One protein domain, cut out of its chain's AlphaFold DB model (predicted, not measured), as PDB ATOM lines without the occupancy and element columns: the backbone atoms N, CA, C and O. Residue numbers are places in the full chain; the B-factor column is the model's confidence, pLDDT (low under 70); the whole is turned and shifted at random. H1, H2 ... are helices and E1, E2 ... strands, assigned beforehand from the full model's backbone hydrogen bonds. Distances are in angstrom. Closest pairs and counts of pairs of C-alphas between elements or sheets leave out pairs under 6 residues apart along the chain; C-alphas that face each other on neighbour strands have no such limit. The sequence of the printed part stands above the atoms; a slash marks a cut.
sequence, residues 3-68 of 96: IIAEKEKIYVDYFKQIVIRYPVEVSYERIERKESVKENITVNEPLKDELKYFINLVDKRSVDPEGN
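Overview. This is residues 3 to 68 of the 96 residues of an uncharacterized protein of Thermoplasmata archaeon (UniProt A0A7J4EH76). A narrow, staggered sheet of three antiparallel strands, E1, E2 and E3, makes one arm of a wide open V, and a single helix, H1, makes the other, with nothing packed between them. The stretch after E3 first runs along E2, then crosses the gap to the helix, and residues 45 to 68, of which 48 to 60 belong to H1, stand free of the rest. The printed part has 66 residues with three named strands and then one named helix, in the order E1, E2, E3, H1; the sheet's order is E1, E2, E3. The class is mixed, helices and strands, with 31 residues, under half, in named elements. The whole is extended and flat, with a radius of gyration of the C-alphas of 18.1 A and spans of 55 by 29 by 14 A.

Arrangement. The inner strand of the sheet is E2, residues 18 to 26, and its pairing is staggered. Over its residues 18 to 23 it pairs with the edge strand E1, residues 8 to 13; the two form an antiparallel hairpin with a tight link, at 170 degrees between their directions. C-alphas 8 and 23 face each other at 4.3 A, and N 22 and O 9 are within hydrogen-bond range at 2.7 A, as are N 11 and O 20 at 2.8 A. Over residues 24 to 26, E2 pairs with the other edge strand, E3, residues 31 to 33, in a second antiparallel hairpin with a tight link, at 150 degrees; N 25 and O 32 are 2.8 A apart. The three strands form a meander, each the antiparallel neighbour of the one before, while E1 and E3 are apart. Short antiparallel pairings join residues 37 to 38 to residues 20 to 21 of E2, and residues 3 to 4 to residues 9 to 10 of E1. H1, residues 48 to 60, is not on the sheet, with 0 pairs of C-alphas within 10 A, and it is apart from E1 and E2. In H1 every O i to N i+4 pair is within hydrogen-bond range.

Along the chain. E2, the longest strand by residues, measures 25.3 A from C-alpha 18 to C-alpha 26 at (23.994, 2.732, 37.493). E1 begins at C-alpha 8, (28.425, 11.118, 39.283), and measures 16.4 A; E3 measures 6.7 A. H1 measures 17.8 A and ends at C-alpha 60, (14.961, 47.943, 41.628).

Size, cuts and confidence. The C-alphas of Glu 29 and Asp 59, the two farthest apart, are 55.4 A from each other. The printed part has no cut. The link from E3 to H1, 14 residues, is long. Mean pLDDT of the printed part is 73.2; it is under 70 at residues 26 to 31, 42 to 50 and 61 to 68.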
ATOM      1  N   ILE A   3      33.720  15.406  45.145       78.94
ATOM      2  CA  ILE A   3      32.309  15.306  45.513       78.94
ATOM      3  C   ILE A   3      31.798  13.997  44.916       78.94
ATOM      4  O   ILE A   3      31.943  13.761  43.716       78.94
ATOM      5  N   ILE A   4      31.247  13.119  45.751       80.38
ATOM      6  CA  ILE A   4      30.680  11.840  45.315       80.38
ATOM      7  C   ILE A   4      29.164  11.958  45.435       80.38
ATOM      8  O   ILE A   4      28.644  12.052  46.542       80.38
ATOM      9  N   ALA A   5      28.480  11.975  44.296       75.06
ATOM     10  CA  ALA A   5      27.028  11.943  44.205       75.06
ATOM     11  C   ALA A   5      26.556  10.552  43.747       75.06
ATOM     12  O   ALA A   5      27.351   9.717  43.314       75.06
ATOM     13  N   GLU A   6      25.248  10.308  43.820       73.31
ATOM     14  CA  GLU A   6      24.636   9.014  43.488       73.31
ATOM     15  C   GLU A   6      24.936   8.552  42.047       73.31
ATOM     16  O   GLU A   6      25.165   7.370  41.805       73.31
ATOM     17  N   LYS A   7      24.977   9.490  41.090       78.62
ATOM     18  CA  LYS A   7      25.125   9.210  39.647       78.62
ATOM     19  C   LYS A   7      26.366   9.836  39.016       78.62
ATOM     20  O   LYS A   7      26.574   9.730  37.810       78.62
ATOM     21  N   GLU A   8      27.202  10.511  39.796       79.50
ATOM     22  CA  GLU A   8      28.425  11.118  39.283       79.50
ATOM     23  C   GLU A   8      29.467  11.330  40.375       79.50
ATOM     24  O   GLU A   8      29.156  11.511  41.552       79.50
ATOM     25  N   LYS A   9      30.734  11.340  39.971       84.62
ATOM     26  CA  LYS A   9      31.832  11.836  40.801       84.62
ATOM     27  C   LYS A   9      32.333  13.126  40.187       84.62
ATOM     28  O   LYS A   9      32.528  13.190  38.980       84.62
ATOM     29  N   ILE A  10      32.575  14.135  41.004       86.12
ATOM     30  CA  ILE A  10      33.018  15.444  40.541       86.12
ATOM     31  C   ILE A  10      34.349  15.761  41.214       86.12
ATOM     32  O   ILE A  10      34.469  15.718  42.439       86.12
ATOM     33  N   TYR A  11      35.357  16.074  40.410       85.19
ATOM     34  CA  TYR A  11      36.605  16.663  40.869       85.19
ATOM     35  C   TYR A  11      36.547  18.175  40.676       85.19
ATOM     36  O   TYR A  11      36.313  18.652  39.567       85.19
ATOM     37  N   VAL A  12      36.795  18.917  41.749       84.88
ATOM     38  CA  VAL A  12      36.831  20.380  41.757       84.88
ATOM     39  C   VAL A  12      38.185  20.852  42.275       84.88
ATOM     40  O   VAL A  12      38.583  20.508  43.391       84.88
ATOM     41  N   ASP A  13      38.884  21.668  41.497       80.75
ATOM     42  CA  ASP A  13      40.102  22.369  41.901       80.75
ATOM     43  C   ASP A  13      39.833  23.872  41.873       80.75
ATOM     44  O   ASP A  13      39.765  24.481  40.808       80.75
ATOM     45  N   TYR A  14      39.653  24.455  43.059       72.56
ATOM     46  CA  TYR A  14      39.338  25.873  43.204       72.56
ATOM     47  C   TYR A  14      40.480  26.771  42.713       72.56
ATOM     48  O   TYR A  14      40.244  27.742  42.002       72.56
ATOM     49  N   PHE A  15      41.728  26.423  43.036       72.31
ATOM     50  CA  PHE A  15      42.889  27.236  42.672       72.31
ATOM     51  C   PHE A  15      43.151  27.216  41.171       72.31
ATOM     52  O   PHE A  15      43.525  28.234  40.596       72.31
ATOM     53  N   LYS A  16      42.943  26.062  40.534       78.81
ATOM     54  CA  LYS A  16      43.090  25.933  39.080       78.81
ATOM     55  C   LYS A  16      41.822  26.293  38.313       78.81
ATOM     56  O   LYS A  16      41.880  26.317  37.088       78.81
ATOM     57  N   GLN A  17      40.712  26.545  39.010       77.44
ATOM     58  CA  GLN A  17      39.385  26.762  38.431       77.44
ATOM     59  C   GLN A  17      39.006  25.642  37.449       77.44
ATOM     60  O   GLN A  17      38.644  25.876  36.300       77.44
ATOM     61  N   ILE A  18      39.144  24.391  37.898       81.75
ATOM     62  CA  ILE A  18      38.842  23.196  37.102       81.75
ATOM     63  C   ILE A  18      37.689  22.437  37.752       81.75
ATOM     64  O   ILE A  18      37.745  22.122  38.941       81.75
ATOM     65  N   VAL A  19      36.702  22.056  36.942       87.44
ATOM     66  CA  VAL A  19      35.668  21.086  37.310       87.44
ATOM     67  C   VAL A  19      35.671  19.955  36.283       87.44
ATOM     68  O   VAL A  19      35.609  20.192  35.077       87.44
ATOM     69  N   ILE A  20      35.789  18.715  36.760       88.06
ATOM     70  CA  ILE A  20      35.723  17.504  35.936       88.06
ATOM     71  C   ILE A  20      34.644  16.600  36.513       88.06
ATOM     72  O   ILE A  20      34.703  16.222  37.685       88.06
ATOM     73  N   ARG A  21      33.678  16.232  35.683       86.88
ATOM     74  CA  ARG A  21      32.580  15.337  36.033       86.88
ATOM     75  C   ARG A  21      32.858  13.963  35.451       86.88
ATOM     76  O   ARG A  21      33.252  13.830  34.297       86.88
ATOM     77  N   TYR A  22      32.639  12.943  36.260       86.62
ATOM     78  CA  TYR A  22      32.764  11.536  35.915       86.62
ATOM     79  C   TYR A  22      31.380  10.912  36.092       86.62
ATOM     80  O   TYR A  22      31.061  10.447  37.195       86.62
ATOM     81  N   PRO A  23      30.529  10.949  35.055       83.94
ATOM     82  CA  PRO A  23      29.194  10.391  35.140       83.94
ATOM     83  C   PRO A  23      29.279   8.878  35.325       83.94
ATOM     84  O   PRO A  23      30.114   8.192  34.723       83.94
ATOM     85  N   VAL A  24      28.399   8.362  36.167       80.00
ATOM     86  CA  VAL A  24      28.274   6.941  36.455       80.00
ATOM     87  C   VAL A  24      26.858   6.533  36.082       80.00
ATOM     88  O   VAL A  24      25.882   7.038  36.630       80.00
ATOM     89  N   GLU A  25      26.735   5.625  35.123       70.75
ATOM     90  CA  GLU A  25      25.458   5.008  34.799       70.75
ATOM     91  C   GLU A  25      25.289   3.769  35.673       70.75
ATOM     92  O   GLU A  25      26.057   2.811  35.581       70.75
ATOM     93  N   VAL A  26      24.314   3.825  36.576       60.41
ATOM     94  CA  VAL A  26      23.994   2.732  37.493       60.41
ATOM     95  C   VAL A  26      22.731   2.054  36.974       60.41
ATOM     96  O   VAL A  26      21.647   2.632  37.045       60.41
ATOM     97  N   SER A  27      22.870   0.847  36.425       66.38
ATOM     98  CA  SER A  27      21.742  -0.041  36.135       66.38
ATOM     99  C   SER A  27      21.667  -1.154  37.185       66.38
ATOM    100  O   SER A  27      22.605  -1.362  37.953       66.38
ATOM    101  N   TYR A  28      20.555  -1.893  37.217       56.81
ATOM    102  CA  TYR A  28      20.375  -3.032  38.132       56.81
ATOM    103  C   TYR A  28      21.446  -4.125  37.968       56.81
ATOM    104  O   TYR A  28      21.689  -4.888  38.899       56.81
ATOM    105  N   GLU A  29      22.083  -4.199  36.798       61.19
ATOM    106  CA  GLU A  29      23.019  -5.267  36.435       61.19
ATOM    107  C   GLU A  29      24.482  -4.805  36.396       61.19
ATOM    108  O   GLU A  29      25.388  -5.630  36.508       61.19
ATOM    109  N   ARG A  30      24.748  -3.500  36.227       57.97
ATOM    110  CA  ARG A  30      26.110  -2.986  36.025       57.97
ATOM    111  C   ARG A  30      26.261  -1.503  36.358       57.97
ATOM    112  O   ARG A  30      25.351  -0.699  36.179       57.97
ATOM    113  N   ILE A  31      27.470  -1.151  36.788       66.81
ATOM    114  CA  ILE A  31      27.921   0.232  36.953       66.81
ATOM    115  C   ILE A  31      28.860   0.551  35.787       66.81
ATOM    116  O   ILE A  31      29.985   0.047  35.748       66.81
ATOM    117  N   GLU A  32      28.423   1.390  34.852       72.06
ATOM    118  CA  GLU A  32      29.235   1.836  33.717       72.06
ATOM    119  C   GLU A  32      29.771   3.251  33.959       72.06
ATOM    120  O   GLU A  32      29.039   4.180  34.302       72.06
ATOM    121  N   ARG A  33      31.086   3.425  33.798       73.56
ATOM    122  CA  ARG A  33      31.728   4.743  33.872       73.56
ATOM    123  C   ARG A  33      31.683   5.378  32.488       73.56
ATOM    124  O   ARG A  33      32.234   4.803  31.551       73.56
ATOM    125  N   LYS A  34      31.056   6.549  32.367       78.50
ATOM    126  CA  LYS A  34      31.061   7.326  31.119       78.50
ATOM    127  C   LYS A  34      32.355   8.122  30.977       78.50
ATOM    128  O   LYS A  34      33.111   8.276  31.940       78.50
ATOM    129  N   GLU A  35      32.599   8.628  29.768       83.38
ATOM    130  CA  GLU A  35      33.687   9.574  29.531       83.38
ATOM    131  C   GLU A  35      33.559  10.791  30.451       83.38
ATOM    132  O   GLU A  35      32.464  11.284  30.734       83.38
ATOM    133  N   SER A  36      34.702  11.254  30.951       84.81
ATOM    134  CA  SER A  36      34.748  12.417  31.824       84.81
ATOM    135  C   SER A  36      34.464  13.689  31.035       84.81
ATOM    136  O   SER A  36      35.110  13.940  30.018       84.81
ATOM    137  N   VAL A  37      33.579  14.531  31.556       87.06
ATOM    138  CA  VAL A  37      33.274  15.846  30.992       87.06
ATOM    139  C   VAL A  37      34.050  16.892  31.781       87.06
ATOM    140  O   VAL A  37      33.861  17.038  32.988       87.06
ATOM    141  N   LYS A  38      34.954  17.611  31.111       86.38
ATOM    142  CA  LYS A  38      35.623  18.776  31.695       86.38
ATOM    143  C   LYS A  38      34.771  20.007  31.409       86.38
ATOM    144  O   LYS A  38      34.568  20.345  30.246       86.38
ATOM    145  N   GLU A  39      34.295  20.661  32.462       82.25
ATOM    146  CA  GLU A  39      33.525  21.895  32.323       82.25
ATOM    147  C   GLU A  39      34.439  23.013  31.811       82.25
ATOM    148  O   GLU A  39      35.600  23.137  32.226       82.25
ATOM    149  N   ASN A  40      33.924  23.816  30.881       75.12
ATOM    150  CA  ASN A  40      34.671  24.929  30.313       75.12
ATOM    151  C   ASN A  40      34.502  26.159  31.209       75.12
ATOM    152  O   ASN A  40      33.513  26.878  31.104       75.12
ATOM    153  N   ILE A  41      35.452  26.364  32.121       70.44
ATOM    154  CA  ILE A  41      35.461  27.506  33.039       70.44
ATOM    155  C   ILE A  41      36.403  28.569  32.479       70.44
ATOM    156  O   ILE A  41      37.605  28.331  32.325       70.44
ATOM    157  N   THR A  42      35.861  29.750  32.190       69.88
ATOM    158  CA  THR A  42      36.654  30.911  31.783       69.88
ATOM    159  C   THR A  42      37.401  31.458  32.993       69.88
ATOM    160  O   THR A  42      36.826  32.085  33.881       69.88
ATOM    161  N   VAL A  43      38.709  31.206  33.038       62.38
ATOM    162  CA  VAL A  43      39.551  31.633  34.158       62.38
ATOM    163  C   VAL A  43      39.633  33.158  34.199       62.38
ATOM    164  O   VAL A  43      39.976  33.785  33.198       62.38
ATOM    165  N   ASN A  44      39.370  33.746  35.368       61.75
ATOM    166  CA  ASN A  44      39.336  35.201  35.591       61.75
ATOM    167  C   ASN A  44      38.229  35.948  34.836       61.75
ATOM    168  O   ASN A  44      38.381  37.150  34.594       61.75
ATOM    169  N   GLU A  45      37.122  35.293  34.474       60.09
ATOM    170  CA  GLU A  45      35.940  36.060  34.096       60.09
ATOM    171  C   GLU A  45      35.558  36.944  35.296       60.09
ATOM    172  O   GLU A  45      35.354  36.436  36.404       60.09
ATOM    173  N   PRO A  46      35.582  38.281  35.148       56.41
ATOM    174  CA  PRO A  46      35.182  39.147  36.238       56.41
ATOM    175  C   PRO A  46      33.743  38.784  36.595       56.41
ATOM    176  O   PRO A  46      32.933  38.610  35.685       56.41
ATOM    177  N   LEU A  47      33.418  38.753  37.894       68.12
ATOM    178  CA  LEU A  47      32.057  38.611  38.453       68.12
ATOM    179  C   LEU A  47      31.146  39.796  38.071       68.12
ATOM    180  O   LEU A  47      30.355  40.302  38.857       68.12
ATOM    181  N   LYS A  48      31.347  40.361  36.884       64.69
ATOM    182  CA  LYS A  48      30.715  41.546  36.344       64.69
ATOM    183  C   LYS A  48      29.225  41.305  36.195       64.69
ATOM    184  O   LYS A  48      28.465  42.244  36.399       64.69
ATOM    185  N   ASP A  49      28.815  40.092  35.855       66.44
ATOM    186  CA  ASP A  49      27.407  39.765  35.690       66.44
ATOM    187  C   ASP A  49      26.719  39.537  37.041       66.44
ATOM    188  O   ASP A  49      25.635  40.078  37.249       66.44
ATOM    189  N   GLU A  50      27.393  38.931  38.022       66.62
ATOM    190  CA  GLU A  50      26.937  38.867  39.418       66.62
ATOM    191  C   GLU A  50      26.879  40.257  40.065       66.62
ATOM    192  O   GLU A  50      25.924  40.580  40.769       66.62
ATOM    193  N   LEU A  51      27.864  41.120  39.796       71.81
ATOM    194  CA  LEU A  51      27.890  42.503  40.276       71.81
ATOM    195  C   LEU A  51      26.790  43.345  39.624       71.81
ATOM    196  O   LEU A  51      26.110  44.099  40.316       71.81
ATOM    197  N   LYS A  52      26.571  43.211  38.310       71.88
ATOM    198  CA  LYS A  52      25.435  43.851  37.626       71.88
ATOM    199  C   LYS A  52      24.110  43.354  38.190       71.88
ATOM    200  O   LYS A  52      23.204  44.159  38.385       71.88
ATOM    201  N   TYR A  53      23.987  42.052  38.437       70.94
ATOM    202  CA  TYR A  53      22.801  41.459  39.044       70.94
ATOM    203  C   TYR A  53      22.549  42.042  40.437       70.94
ATOM    204  O   TYR A  53      21.451  42.523  40.707       70.94
ATOM    205  N   PHE A  54      23.585  42.116  41.274       70.12
ATOM    206  CA  PHE A  54      23.517  42.734  42.595       70.12
ATOM    207  C   PHE A  54      23.088  44.207  42.533       70.12
ATOM    208  O   PHE A  54      22.159  44.604  43.232       70.12
ATOM    209  N   ILE A  55      23.708  45.014  41.663       77.56
ATOM    210  CA  ILE A  55      23.345  46.430  41.485       77.56
ATOM    211  C   ILE A  55      21.884  46.558  41.039       77.56
ATOM    212  O   ILE A  55      21.143  47.355  41.607       77.56
ATOM    213  N   ASN A  56      21.448  45.744  40.076       76.12
ATOM    214  CA  ASN A  56      20.069  45.750  39.591       76.12
ATOM    215  C   ASN A  56      19.058  45.362  40.681       76.12
ATOM    216  O   ASN A  56      17.981  45.953  40.729       76.12
ATOM    217  N   LEU A  57      19.381  44.393  41.544       71.19
ATOM    218  CA  LEU A  57      18.536  44.013  42.681       71.19
ATOM    219  C   LEU A  57      18.383  45.166  43.682       71.19
ATOM    220  O   LEU A  57      17.271  45.455  44.126       71.19
ATOM    221  N   VAL A  58      19.492  45.833  44.017       73.75
ATOM    222  CA  VAL A  58      19.505  46.970  44.950       73.75
ATOM    223  C   VAL A  58      18.716  48.152  44.382       73.75
ATOM    224  O   VAL A  58      17.883  48.723  45.085       73.75
ATOM    225  N   ASP A  59      18.942  48.490  43.111       78.06
ATOM    226  CA  ASP A  59      18.324  49.643  42.450       78.06
ATOM    227  C   ASP A  59      16.810  49.454  42.259       78.06
ATOM    228  O   ASP A  59      16.010  50.340  42.560       78.06
ATOM    229  N   LYS A  60      16.382  48.250  41.856       78.94
ATOM    230  CA  LYS A  60      14.961  47.943  41.628       78.94
ATOM    231  C   LYS A  60      14.170  47.673  42.909       78.94
ATOM    232  O   LYS A  60      12.948  47.557  42.836       78.94
ATOM    233  N   ARG A  61      14.836  47.533  44.069       65.94
ATOM    234  CA  ARG A  61      14.253  47.059  45.348       65.94
ATOM    235  C   ARG A  61      13.420  45.778  45.210       65.94
ATOM    236  O   ARG A  61      12.586  45.475  46.061       65.94
ATOM    237  N   SER A  62      13.633  45.028  44.137       64.19
ATOM    238  CA  SER A  62      12.968  43.767  43.870       64.19
ATOM    239  C   SER A  62      13.859  42.681  44.441       64.19
ATOM    240  O   SER A  62      14.758  42.192  43.762       64.19
ATOM    241  N   VAL A  63      13.662  42.354  45.714       62.06
ATOM    242  CA  VAL A  63      14.225  41.122  46.262       62.06
ATOM    243  C   VAL A  63      13.368  40.006  45.698       62.06
ATOM    244  O   VAL A  63      12.182  39.947  46.011       62.06
ATOM    245  N   ASP A  64      13.943  39.181  44.830       62.97
ATOM    246  CA  ASP A  64      13.307  37.932  44.440       62.97
ATOM    247  C   ASP A  64      13.329  36.999  45.663       62.97
ATOM    248  O   ASP A  64      14.412  36.594  46.086       62.97
ATOM    249  N   PRO A  65      12.182  36.689  46.291       58.50
ATOM    250  CA  PRO A  65      12.144  35.799  47.442       58.50
ATOM    251  C   PRO A  65      12.414  34.341  47.051       58.50
ATOM    252  O   PRO A  65      12.666  33.522  47.926       58.50
ATOM    253  N   GLU A  66      12.338  33.998  45.764       59.31
ATOM    254  CA  GLU A  66      12.653  32.661  45.257       59.31
ATOM    255  C   GLU A  66      14.092  32.577  44.717       59.31
ATOM    256  O   GLU A  66      14.668  31.491  44.649       59.31
ATOM    257  N   GLY A  67      14.714  33.719  44.405       62.31
ATOM    258  CA  GLY A  67      16.077  33.830  43.889       62.31
ATOM    259  C   GLY A  67      17.139  34.042  44.976       62.31
ATOM    260  O   GLY A  67      17.062  34.977  45.765       62.31
ATOM    261  N   ASN A  68      18.166  33.178  44.981       59.69
ATOM    262  CA  ASN A  68      19.411  33.232  45.775       59.69
ATOM    263  C   ASN A  68      19.331  34.027  47.101       59.69
ATOM    264  O   ASN A  68      19.970  35.064  47.285       59.69
TER     265      ASN A  68